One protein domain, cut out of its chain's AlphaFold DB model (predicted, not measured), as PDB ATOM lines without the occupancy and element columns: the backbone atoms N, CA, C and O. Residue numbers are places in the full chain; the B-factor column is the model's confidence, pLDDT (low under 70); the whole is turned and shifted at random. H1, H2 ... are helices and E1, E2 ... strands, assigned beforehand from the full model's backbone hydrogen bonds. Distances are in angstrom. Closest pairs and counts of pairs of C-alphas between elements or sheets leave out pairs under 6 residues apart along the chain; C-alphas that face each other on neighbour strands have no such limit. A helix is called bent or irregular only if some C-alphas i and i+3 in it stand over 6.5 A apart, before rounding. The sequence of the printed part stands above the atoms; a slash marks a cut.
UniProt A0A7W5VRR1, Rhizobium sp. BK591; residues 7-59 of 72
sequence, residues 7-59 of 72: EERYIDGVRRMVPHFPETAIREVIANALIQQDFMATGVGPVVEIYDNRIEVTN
ATOM      1  N   GLU A   7     -46.972 -37.257 -18.292       93.56
ATOM      2  CA  GLU A   7     -47.131 -36.132 -17.381       93.56
ATOM      3  C   GLU A   7     -47.593 -36.620 -16.010       93.56
ATOM      4  O   GLU A   7     -48.259 -37.650 -15.876       93.56
ATOM      5  N   GLU A   8     -47.227 -35.879 -14.970       94.19
ATOM      6  CA  GLU A   8     -47.793 -36.073 -13.643       94.19
ATOM      7  C   GLU A   8     -49.105 -35.288 -13.542       94.19
ATOM      8  O   GLU A   8     -49.146 -34.088 -13.813       94.19
ATOM      9  N   ARG A   9     -50.186 -35.955 -13.130       94.75
ATOM     10  CA  ARG A   9     -51.502 -35.340 -12.968       94.75
ATOM     11  C   ARG A   9     -52.146 -35.759 -11.656       94.75
ATOM     12  O   ARG A   9     -52.156 -36.938 -11.304       94.75
ATOM     13  N   TYR A  10     -52.725 -34.797 -10.947       95.00
ATOM     14  CA  TYR A  10     -53.545 -35.063  -9.768       95.00
ATOM     15  C   TYR A  10     -54.979 -35.351 -10.210       95.00
ATOM     16  O   TYR A  10     -55.660 -34.477 -10.744       95.00
ATOM     17  N   ILE A  11     -55.419 -36.591 -10.016       92.81
ATOM     18  CA  ILE A  11     -56.766 -37.065 -10.345       92.81
ATOM     19  C   ILE A  11     -57.391 -37.534  -9.034       92.81
ATOM     20  O   ILE A  11     -56.846 -38.421  -8.376       92.81
ATOM     21  N   ASP A  12     -58.496 -36.903  -8.636       94.50
ATOM     22  CA  ASP A  12     -59.200 -37.178  -7.374       94.50
ATOM     23  C   ASP A  12     -58.297 -37.060  -6.132       94.50
ATOM     24  O   ASP A  12     -58.358 -37.863  -5.205       94.50
ATOM     25  N   GLY A  13     -57.386 -36.080  -6.135       93.56
ATOM     26  CA  GLY A  13     -56.414 -35.877  -5.053       93.56
ATOM     27  C   GLY A  13     -55.258 -36.885  -5.033       93.56
ATOM     28  O   GLY A  13     -54.365 -36.771  -4.196       93.56
ATOM     29  N   VAL A  14     -55.223 -37.837  -5.969       95.75
ATOM     30  CA  VAL A  14     -54.154 -38.833  -6.091       95.75
ATOM     31  C   VAL A  14     -53.235 -38.475  -7.251       95.75
ATOM     32  O   VAL A  14     -53.676 -38.243  -8.377       95.75
ATOM     33  N   ARG A  15     -51.929 -38.473  -6.984       94.81
ATOM     34  CA  ARG A  15     -50.889 -38.265  -7.993       94.81
ATOM     35  C   ARG A  15     -50.792 -39.480  -8.914       94.81
ATOM     36  O   ARG A  15     -50.538 -40.589  -8.442       94.81
ATOM     37  N   ARG A  16     -50.981 -39.282 -10.219       94.62
ATOM     38  CA  ARG A  16     -50.901 -40.331 -11.243       94.62
ATOM     39  C   ARG A  16     -49.961 -39.909 -12.368       94.62
ATOM     40  O   ARG A  16     -49.976 -38.760 -12.790       94.62
ATOM     41  N   MET A  17     -49.178 -40.857 -12.875       92.94
ATOM     42  CA  MET A  17     -48.433 -40.682 -14.122       92.94
ATOM     43  C   MET A  17     -49.347 -41.046 -15.289       92.94
ATOM     44  O   MET A  17     -49.788 -42.191 -15.388       92.94
ATOM     45  N   VAL A  18     -49.642 -40.083 -16.156       93.00
ATOM     46  CA  VAL A  18     -50.524 -40.258 -17.312       93.00
ATOM     47  C   VAL A  18     -49.672 -40.252 -18.584       93.00
ATOM     48  O   VAL A  18     -48.966 -39.275 -18.833       93.00
ATOM     49  N   PRO A  19     -49.683 -41.323 -19.398       92.31
ATOM     50  CA  PRO A  19     -48.953 -41.338 -20.663       92.31
ATOM     51  C   PRO A  19     -49.591 -40.368 -21.668       92.31
ATOM     52  O   PRO A  19     -50.815 -40.283 -21.754       92.31
ATOM     53  N   HIS A  20     -48.770 -39.676 -22.462       93.19
ATOM     54  CA  HIS A  20     -49.268 -38.732 -23.480       93.19
ATOM     55  C   HIS A  20     -50.018 -39.433 -24.619       93.19
ATOM     56  O   HIS A  20     -50.876 -38.843 -25.270       93.19
ATOM     57  N   PHE A  21     -49.693 -40.701 -24.863       92.31
ATOM     58  CA  PHE A  21     -50.251 -41.499 -25.943       92.31
ATOM     59  C   PHE A  21     -50.768 -42.831 -25.397       92.31
ATOM     60  O   PHE A  21     -50.139 -43.406 -24.502       92.31
ATOM     61  N   PRO A  22     -51.863 -43.379 -25.953       93.19
ATOM     62  CA  PRO A  22     -52.313 -44.714 -25.598       93.19
ATOM     63  C   PRO A  22     -51.229 -45.743 -25.915       93.19
ATOM     64  O   PRO A  22     -50.779 -45.859 -27.057       93.19
ATOM     65  N   GLU A  23     -50.850 -46.546 -24.923       91.62
ATOM     66  CA  GLU A  23     -49.852 -47.600 -25.110       91.62
ATOM     67  C   GLU A  23     -50.227 -48.557 -26.252       91.62
ATOM     68  O   GLU A  23     -49.370 -48.984 -27.022       91.62
ATOM     69  N   THR A  24     -51.520 -48.858 -26.409       94.38
ATOM     70  CA  THR A  24     -52.031 -49.705 -27.495       94.38
ATOM     71  C   THR A  24     -51.704 -49.147 -28.873       94.38
ATOM     72  O   THR A  24     -51.178 -49.887 -29.698       94.38
ATOM     73  N   ALA A  25     -51.915 -47.848 -29.095       93.62
ATOM     74  CA  ALA A  25     -51.626 -47.220 -30.380       93.62
ATOM     75  C   ALA A  25     -50.131 -47.322 -30.723       93.62
ATOM     76  O   ALA A  25     -49.763 -47.641 -31.849       93.62
ATOM     77  N   ILE A  26     -49.255 -47.139 -29.730       93.88
ATOM     78  CA  ILE A  26     -47.807 -47.278 -29.922       93.88
ATOM     79  C   ILE A  26     -47.437 -48.722 -30.278       93.88
ATOM     80  O   ILE A  26     -46.646 -48.937 -31.197       93.88
ATOM     81  N   ARG A  27     -48.018 -49.722 -29.596       94.00
ATOM     82  CA  ARG A  27     -47.787 -51.137 -29.942       94.00
ATOM     83  C   ARG A  27     -48.222 -51.440 -31.365       94.00
ATOM     84  O   ARG A  27     -47.483 -52.111 -32.073       94.00
ATOM     85  N   GLU A  28     -49.383 -50.950 -31.778       95.12
ATOM     86  CA  GLU A  28     -49.912 -51.180 -33.122       95.12
ATOM     87  C   GLU A  28     -49.028 -50.548 -34.197       95.12
ATOM     88  O   GLU A  28     -48.717 -51.203 -35.188       95.12
ATOM     89  N   VAL A  29     -48.557 -49.315 -33.995       93.19
ATOM     90  CA  VAL A  29     -47.655 -48.652 -34.950       93.19
ATOM     91  C   VAL A  29     -46.329 -49.408 -35.073       93.19
ATOM     92  O   VAL A  29     -45.878 -49.676 -36.188       93.19
ATOM     93  N   ILE A  30     -45.727 -49.811 -33.950       92.38
ATOM     94  CA  ILE A  30     -44.477 -50.586 -33.957       92.38
ATOM     95  C   ILE A  30     -44.699 -51.963 -34.598       92.38
ATOM     96  O   ILE A  30     -43.908 -52.380 -35.444       92.38
ATOM     97  N   ALA A  31     -45.789 -52.654 -34.260       93.00
ATOM     98  CA  ALA A  31     -46.136 -53.940 -34.858       93.00
ATOM     99  C   ALA A  31     -46.354 -53.817 -36.373       93.00
ATOM    100  O   ALA A  31     -45.815 -54.617 -37.133       93.00
ATOM    101  N   ASN A  32     -47.062 -52.782 -36.831       91.19
ATOM    102  CA  ASN A  32     -47.257 -52.504 -38.253       91.19
ATOM    103  C   ASN A  32     -45.930 -52.254 -38.979       91.19
ATOM    104  O   ASN A  32     -45.764 -52.687 -40.122       91.19
ATOM    105  N   ALA A  33     -44.976 -51.583 -38.331       90.31
ATOM    106  CA  ALA A  33     -43.643 -51.390 -38.881       90.31
ATOM    107  C   ALA A  33     -42.872 -52.717 -38.981       90.31
ATOM    108  O   ALA A  33     -42.315 -53.008 -40.035       90.31
ATOM    109  N   LEU A  34     -42.895 -53.548 -37.935       89.12
ATOM    110  CA  LEU A  34     -42.188 -54.833 -37.895       89.12
ATOM    111  C   LEU A  34     -42.773 -55.885 -38.846       89.12
ATOM    112  O   LEU A  34     -42.018 -56.590 -39.507       89.12
ATOM    113  N   ILE A  35     -44.100 -56.001 -38.932       89.25
ATOM    114  CA  ILE A  35     -44.775 -56.983 -39.802       89.25
ATOM    115  C   ILE A  35     -44.476 -56.702 -41.270       89.25
ATOM    116  O   ILE A  35     -44.381 -57.615 -42.084       89.25
ATOM    117  N   GLN A  36     -44.357 -55.425 -41.612       83.06
ATOM    118  CA  GLN A  36     -44.251 -54.998 -42.991       83.06
ATOM    119  C   GLN A  36     -42.811 -54.627 -43.389       83.06
ATOM    120  O   GLN A  36     -42.626 -54.051 -44.457       83.06
ATOM    121  N   GLN A  37     -41.806 -54.881 -42.546       84.69
ATOM    122  CA  GLN A  37     -40.403 -54.627 -42.890       84.69
ATOM    123  C   GLN A  37     -39.911 -55.581 -43.985       84.69
ATOM    124  O   GLN A  37     -40.416 -56.696 -44.128       84.69
ATOM    125  N   ASP A  38     -38.911 -55.143 -44.744       82.06
ATOM    126  CA  ASP A  38     -38.217 -56.018 -45.682       82.06
ATOM    127  C   ASP A  38     -37.176 -56.856 -44.930       82.06
ATOM    128  O   ASP A  38     -36.114 -56.364 -44.557       82.06
ATOM    129  N   PHE A  39     -37.486 -58.132 -44.702       80.69
ATOM    130  CA  PHE A  39     -36.592 -59.069 -44.015       80.69
ATOM    131  C   PHE A  39     -35.395 -59.523 -44.868       80.69
ATOM    132  O   PHE A  39     -34.504 -60.193 -44.345       80.69
ATOM    133  N   MET A  40     -35.366 -59.199 -46.166       82.31
ATOM    134  CA  MET A  40     -34.227 -59.474 -47.050       82.31
ATOM    135  C   MET A  40     -33.195 -58.341 -47.022       82.31
ATOM    136  O   MET A  40     -32.025 -58.568 -47.337       82.31
ATOM    137  N   ALA A  41     -33.602 -57.132 -46.621       77.56
ATOM    138  CA  ALA A  41     -32.709 -55.995 -46.468       77.56
ATOM    139  C   ALA A  41     -31.915 -56.114 -45.155       77.56
ATOM    140  O   ALA A  41     -32.469 -56.094 -44.057       77.56
ATOM    141  N   THR A  42     -30.592 -56.239 -45.253       76.19
ATOM    142  CA  THR A  42     -29.709 -56.315 -44.082       76.19
ATOM    143  C   THR A  42     -29.274 -54.924 -43.624       76.19
ATOM    144  O   THR A  42     -28.997 -54.040 -44.430       76.19
ATOM    145  N   GLY A  43     -29.210 -54.716 -42.307       75.69
ATOM    146  CA  GLY A  43     -28.736 -53.458 -41.712       75.69
ATOM    147  C   GLY A  43     -29.746 -52.305 -41.711       75.69
ATOM    148  O   GLY A  43     -29.386 -51.192 -41.338       75.69
ATOM    149  N   VAL A  44     -31.002 -52.556 -42.087       75.75
ATOM    150  CA  VAL A  44     -32.086 -51.565 -42.090       75.75
ATOM    151  C   VAL A  44     -33.301 -52.133 -41.360       75.75
ATOM    152  O   VAL A  44     -33.598 -53.318 -41.467       75.75
ATOM    153  N   GLY A  45     -33.998 -51.297 -40.594       84.69
ATOM    154  CA  GLY A  45     -35.187 -51.691 -39.842       84.69
ATOM    155  C   GLY A  45     -35.938 -50.477 -39.296       84.69
ATOM    156  O   GLY A  45     -35.484 -49.345 -39.491       84.69
ATOM    157  N   PRO A  46     -37.087 -50.682 -38.633       90.44
ATOM    158  CA  PRO A  46     -37.851 -49.591 -38.047       90.44
ATOM    159  C   PRO A  46     -37.035 -48.799 -37.020       90.44
ATOM    160  O   PRO A  46     -36.571 -49.344 -36.019       90.44
ATOM    161  N   VAL A  47     -36.903 -47.498 -37.254       91.88
ATOM    162  CA  VAL A  47     -36.327 -46.529 -36.324       91.88
ATOM    163  C   VAL A  47     -37.466 -45.897 -35.533       91.88
ATOM    164  O   VAL A  47     -38.470 -45.486 -36.112       91.88
ATOM    165  N   VAL A  48     -37.323 -45.838 -34.210       93.00
ATOM    166  CA  VAL A  48     -38.299 -45.202 -33.316       93.00
ATOM    167  C   VAL A  48     -37.631 -44.026 -32.620       93.00
ATOM    168  O   VAL A  48     -36.695 -44.214 -31.842       93.00
ATOM    169  N   GLU A  49     -38.143 -42.829 -32.872       94.12
ATOM    170  CA  GLU A  49     -37.677 -41.578 -32.284       94.12
ATOM    171  C   GLU A  49     -38.754 -41.026 -31.352       94.12
ATOM    172  O   GLU A  49     -39.937 -40.966 -31.692       94.12
ATOM    173  N   ILE A  50     -38.352 -40.652 -30.140       93.81
ATOM    174  CA  ILE A  50     -39.261 -40.184 -29.092       93.81
ATOM    175  C   ILE A  50     -38.901 -38.739 -28.767       93.81
ATOM    176  O   ILE A  50     -37.772 -38.453 -28.373       93.81
ATOM    177  N   TYR A  51     -39.885 -37.859 -28.898       93.06
ATOM    178  CA  TYR A  51     -39.814 -36.446 -28.550       93.06
ATOM    179  C   TYR A  51     -40.863 -36.135 -27.481       93.06
ATOM    180  O   TYR A  51     -41.802 -36.906 -27.276       93.06
ATOM    181  N   ASP A  52     -40.767 -34.968 -26.852       88.19
ATOM    182  CA  ASP A  52     -41.683 -34.575 -25.772       88.19
ATOM    183  C   ASP A  52     -43.159 -34.543 -26.213       88.19
ATOM    184  O   ASP A  52     -44.064 -34.863 -25.438       88.19
ATOM    185  N   ASN A  53     -43.407 -34.191 -27.479       90.50
ATOM    186  CA  ASN A  53     -44.745 -33.992 -28.034       90.50
ATOM    187  C   ASN A  53     -45.142 -34.980 -29.142       90.50
ATOM    188  O   ASN A  53     -46.263 -34.892 -29.644       90.50
ATOM    189  N   ARG A  54     -44.251 -35.883 -29.568       92.81
ATOM    190  CA  ARG A  54     -44.534 -36.845 -30.644       92.81
ATOM    191  C   ARG A  54     -43.618 -38.058 -30.587       92.81
ATOM    192  O   ARG A  54     -42.531 -38.012 -30.024       92.81
ATOM    193  N   ILE A  55     -44.058 -39.130 -31.229       94.00
ATOM    194  CA  ILE A  55     -43.265 -40.335 -31.461       94.00
ATOM    195  C   ILE A  55     -43.257 -40.563 -32.968       94.00
ATOM    196  O   ILE A  55     -44.320 -40.620 -33.586       94.00
ATOM    197  N   GLU A  56     -42.071 -40.677 -33.549       94.06
ATOM    198  CA  GLU A  56     -41.884 -40.944 -34.972       94.06
ATOM    199  C   GLU A  56     -41.404 -42.385 -35.147       94.06
ATOM    200  O   GLU A  56     -40.478 -42.838 -34.476       94.06
ATOM    201  N   VAL A  57     -42.074 -43.131 -36.027       92.44
ATOM    202  CA  VAL A  57     -41.691 -44.498 -36.388       92.44
ATOM    203  C   VAL A  57     -41.395 -44.522 -37.879       92.44
ATOM    204  O   VAL A  57     -42.309 -44.483 -38.705       92.44
ATOM    205  N   THR A  58     -40.115 -44.598 -38.219       90.44
ATOM    206  CA  THR A  58     -39.622 -44.607 -39.596       90.44
ATOM    207  C   THR A  58     -39.258 -46.029 -39.981       90.44
ATOM    208  O   THR A  58     -38.273 -46.577 -39.499       90.44
ATOM    209  N   ASN A  59     -40.043 -46.648 -40.860       87.12
ATOM    210  CA  ASN A  59     -39.702 -47.945 -41.439       87.12
ATOM    211  C   ASN A  59     -39.187 -47.736 -42.872       87.12
ATOM    212  O   ASN A  59     -39.983 -47.300 -43.710       87.12
TER     213      ASN A  59
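What this domain is: This is residues 7 to 59 of the 72 residues of a protein of Rhizobium sp. BK591 (UniProt A0A7W5VRR1). The model is a drawn-out rod in which two small strand hairpins are set apart along the length: the first, E1 and E2, makes one end, and the second, E3 and E4, runs loosely beside the single helix H1, with E4 nearer to the helix. The link from H1 to E3 swings out to the opposite end of the rod and folds back to the second hairpin. The printed part has 53 residues, with one named helix and four named strands in the order E1, E2, H1, E3, E4; the class is mixed, with helices and strands. Each hairpin is an antiparallel sheet of two strands, in the orders E1 - E2 and E3 - E4. The whole is extended, with a radius of gyration of the C-alphas of 15.6 A, and its C-alphas span 53 by 18 by 12 A.

How they stand to each other: The printed part begins with E1, residues 7 to 11, which forms a hairpin with E2, residues 14 to 19. These neighbour strands are antiparallel, with 140 degrees between their N-to-C directions. The C-alphas of Tyr 10 and Arg 15 face each other at 4.5 A. Across this pair N 9 and O 16 are within hydrogen-bond range at 2.8 A, and so are N 18 and O 7, also at 2.8 A. A tight link of 3 residues joins E2 to H1, residues 23 to 35. Every pair of O i and N i+4 inside H1 is within hydrogen-bond range. E1 and H1 are apart. Further along come E3, residues 47 to 50, and E4, residues 55 to 58, which form the second hairpin. They are antiparallel, with 167 degrees between their directions, and the C-alphas of Val 48 and Val 57 face each other at 4.6 A. Here N 49 and O 56 are within hydrogen-bond range at 2.8 A, as are N 58 and O 47 at 2.8 A. The closest C-alphas of H1 and E4 are those of Ile 30 and Val 57, 7.1 A apart, and 4 pairs of their C-alphas lie within 8 A. Within 10 A, H1 has 9 pairs of C-alphas with E4 and 4 with E3, made by residues 26 to 33 of the helix. E1 is apart from E3 and from E4, and E2 is apart from both as well.

Where its parts are: E1 starts at C-alpha 7, at (-47.131, -36.132, -17.381), and its 5 residues run from Glu 7 to Ile 11. E2 has 6 residues, Val 14 to Pro 19, and is the longest strand by residues, 15.7 A from first to last C-alpha. H1 has 13 residues, Glu 23 to Ile 35, and measures 18.2 A from C-alpha 23, at (-49.852, -47.600, -25.110), to C-alpha 35; it is not bent. E3 runs for 4 residues from Val 47 to Ile 50 over 10.1 A. E4, Ile 55 to Thr 58, is 9.9 A long and ends at C-alpha 58, at (-39.622, -44.607, -39.596).

The domain as a whole: The two C-alphas farthest apart are those of Gly 13, between E1 and E2, and Met 40, between H1 and E3, at 53.0 A. The first and last printed C-alphas, of Glu 7 and Asn 59, are 27.8 A apart. The link from H1 to E3 is long, with 11 residues, while those from E1 to E2, E2 to H1 and E3 to E4 are tight. The printed part has no cut. The mean pLDDT of the printed part is 90.4, and no printed residue is under 70.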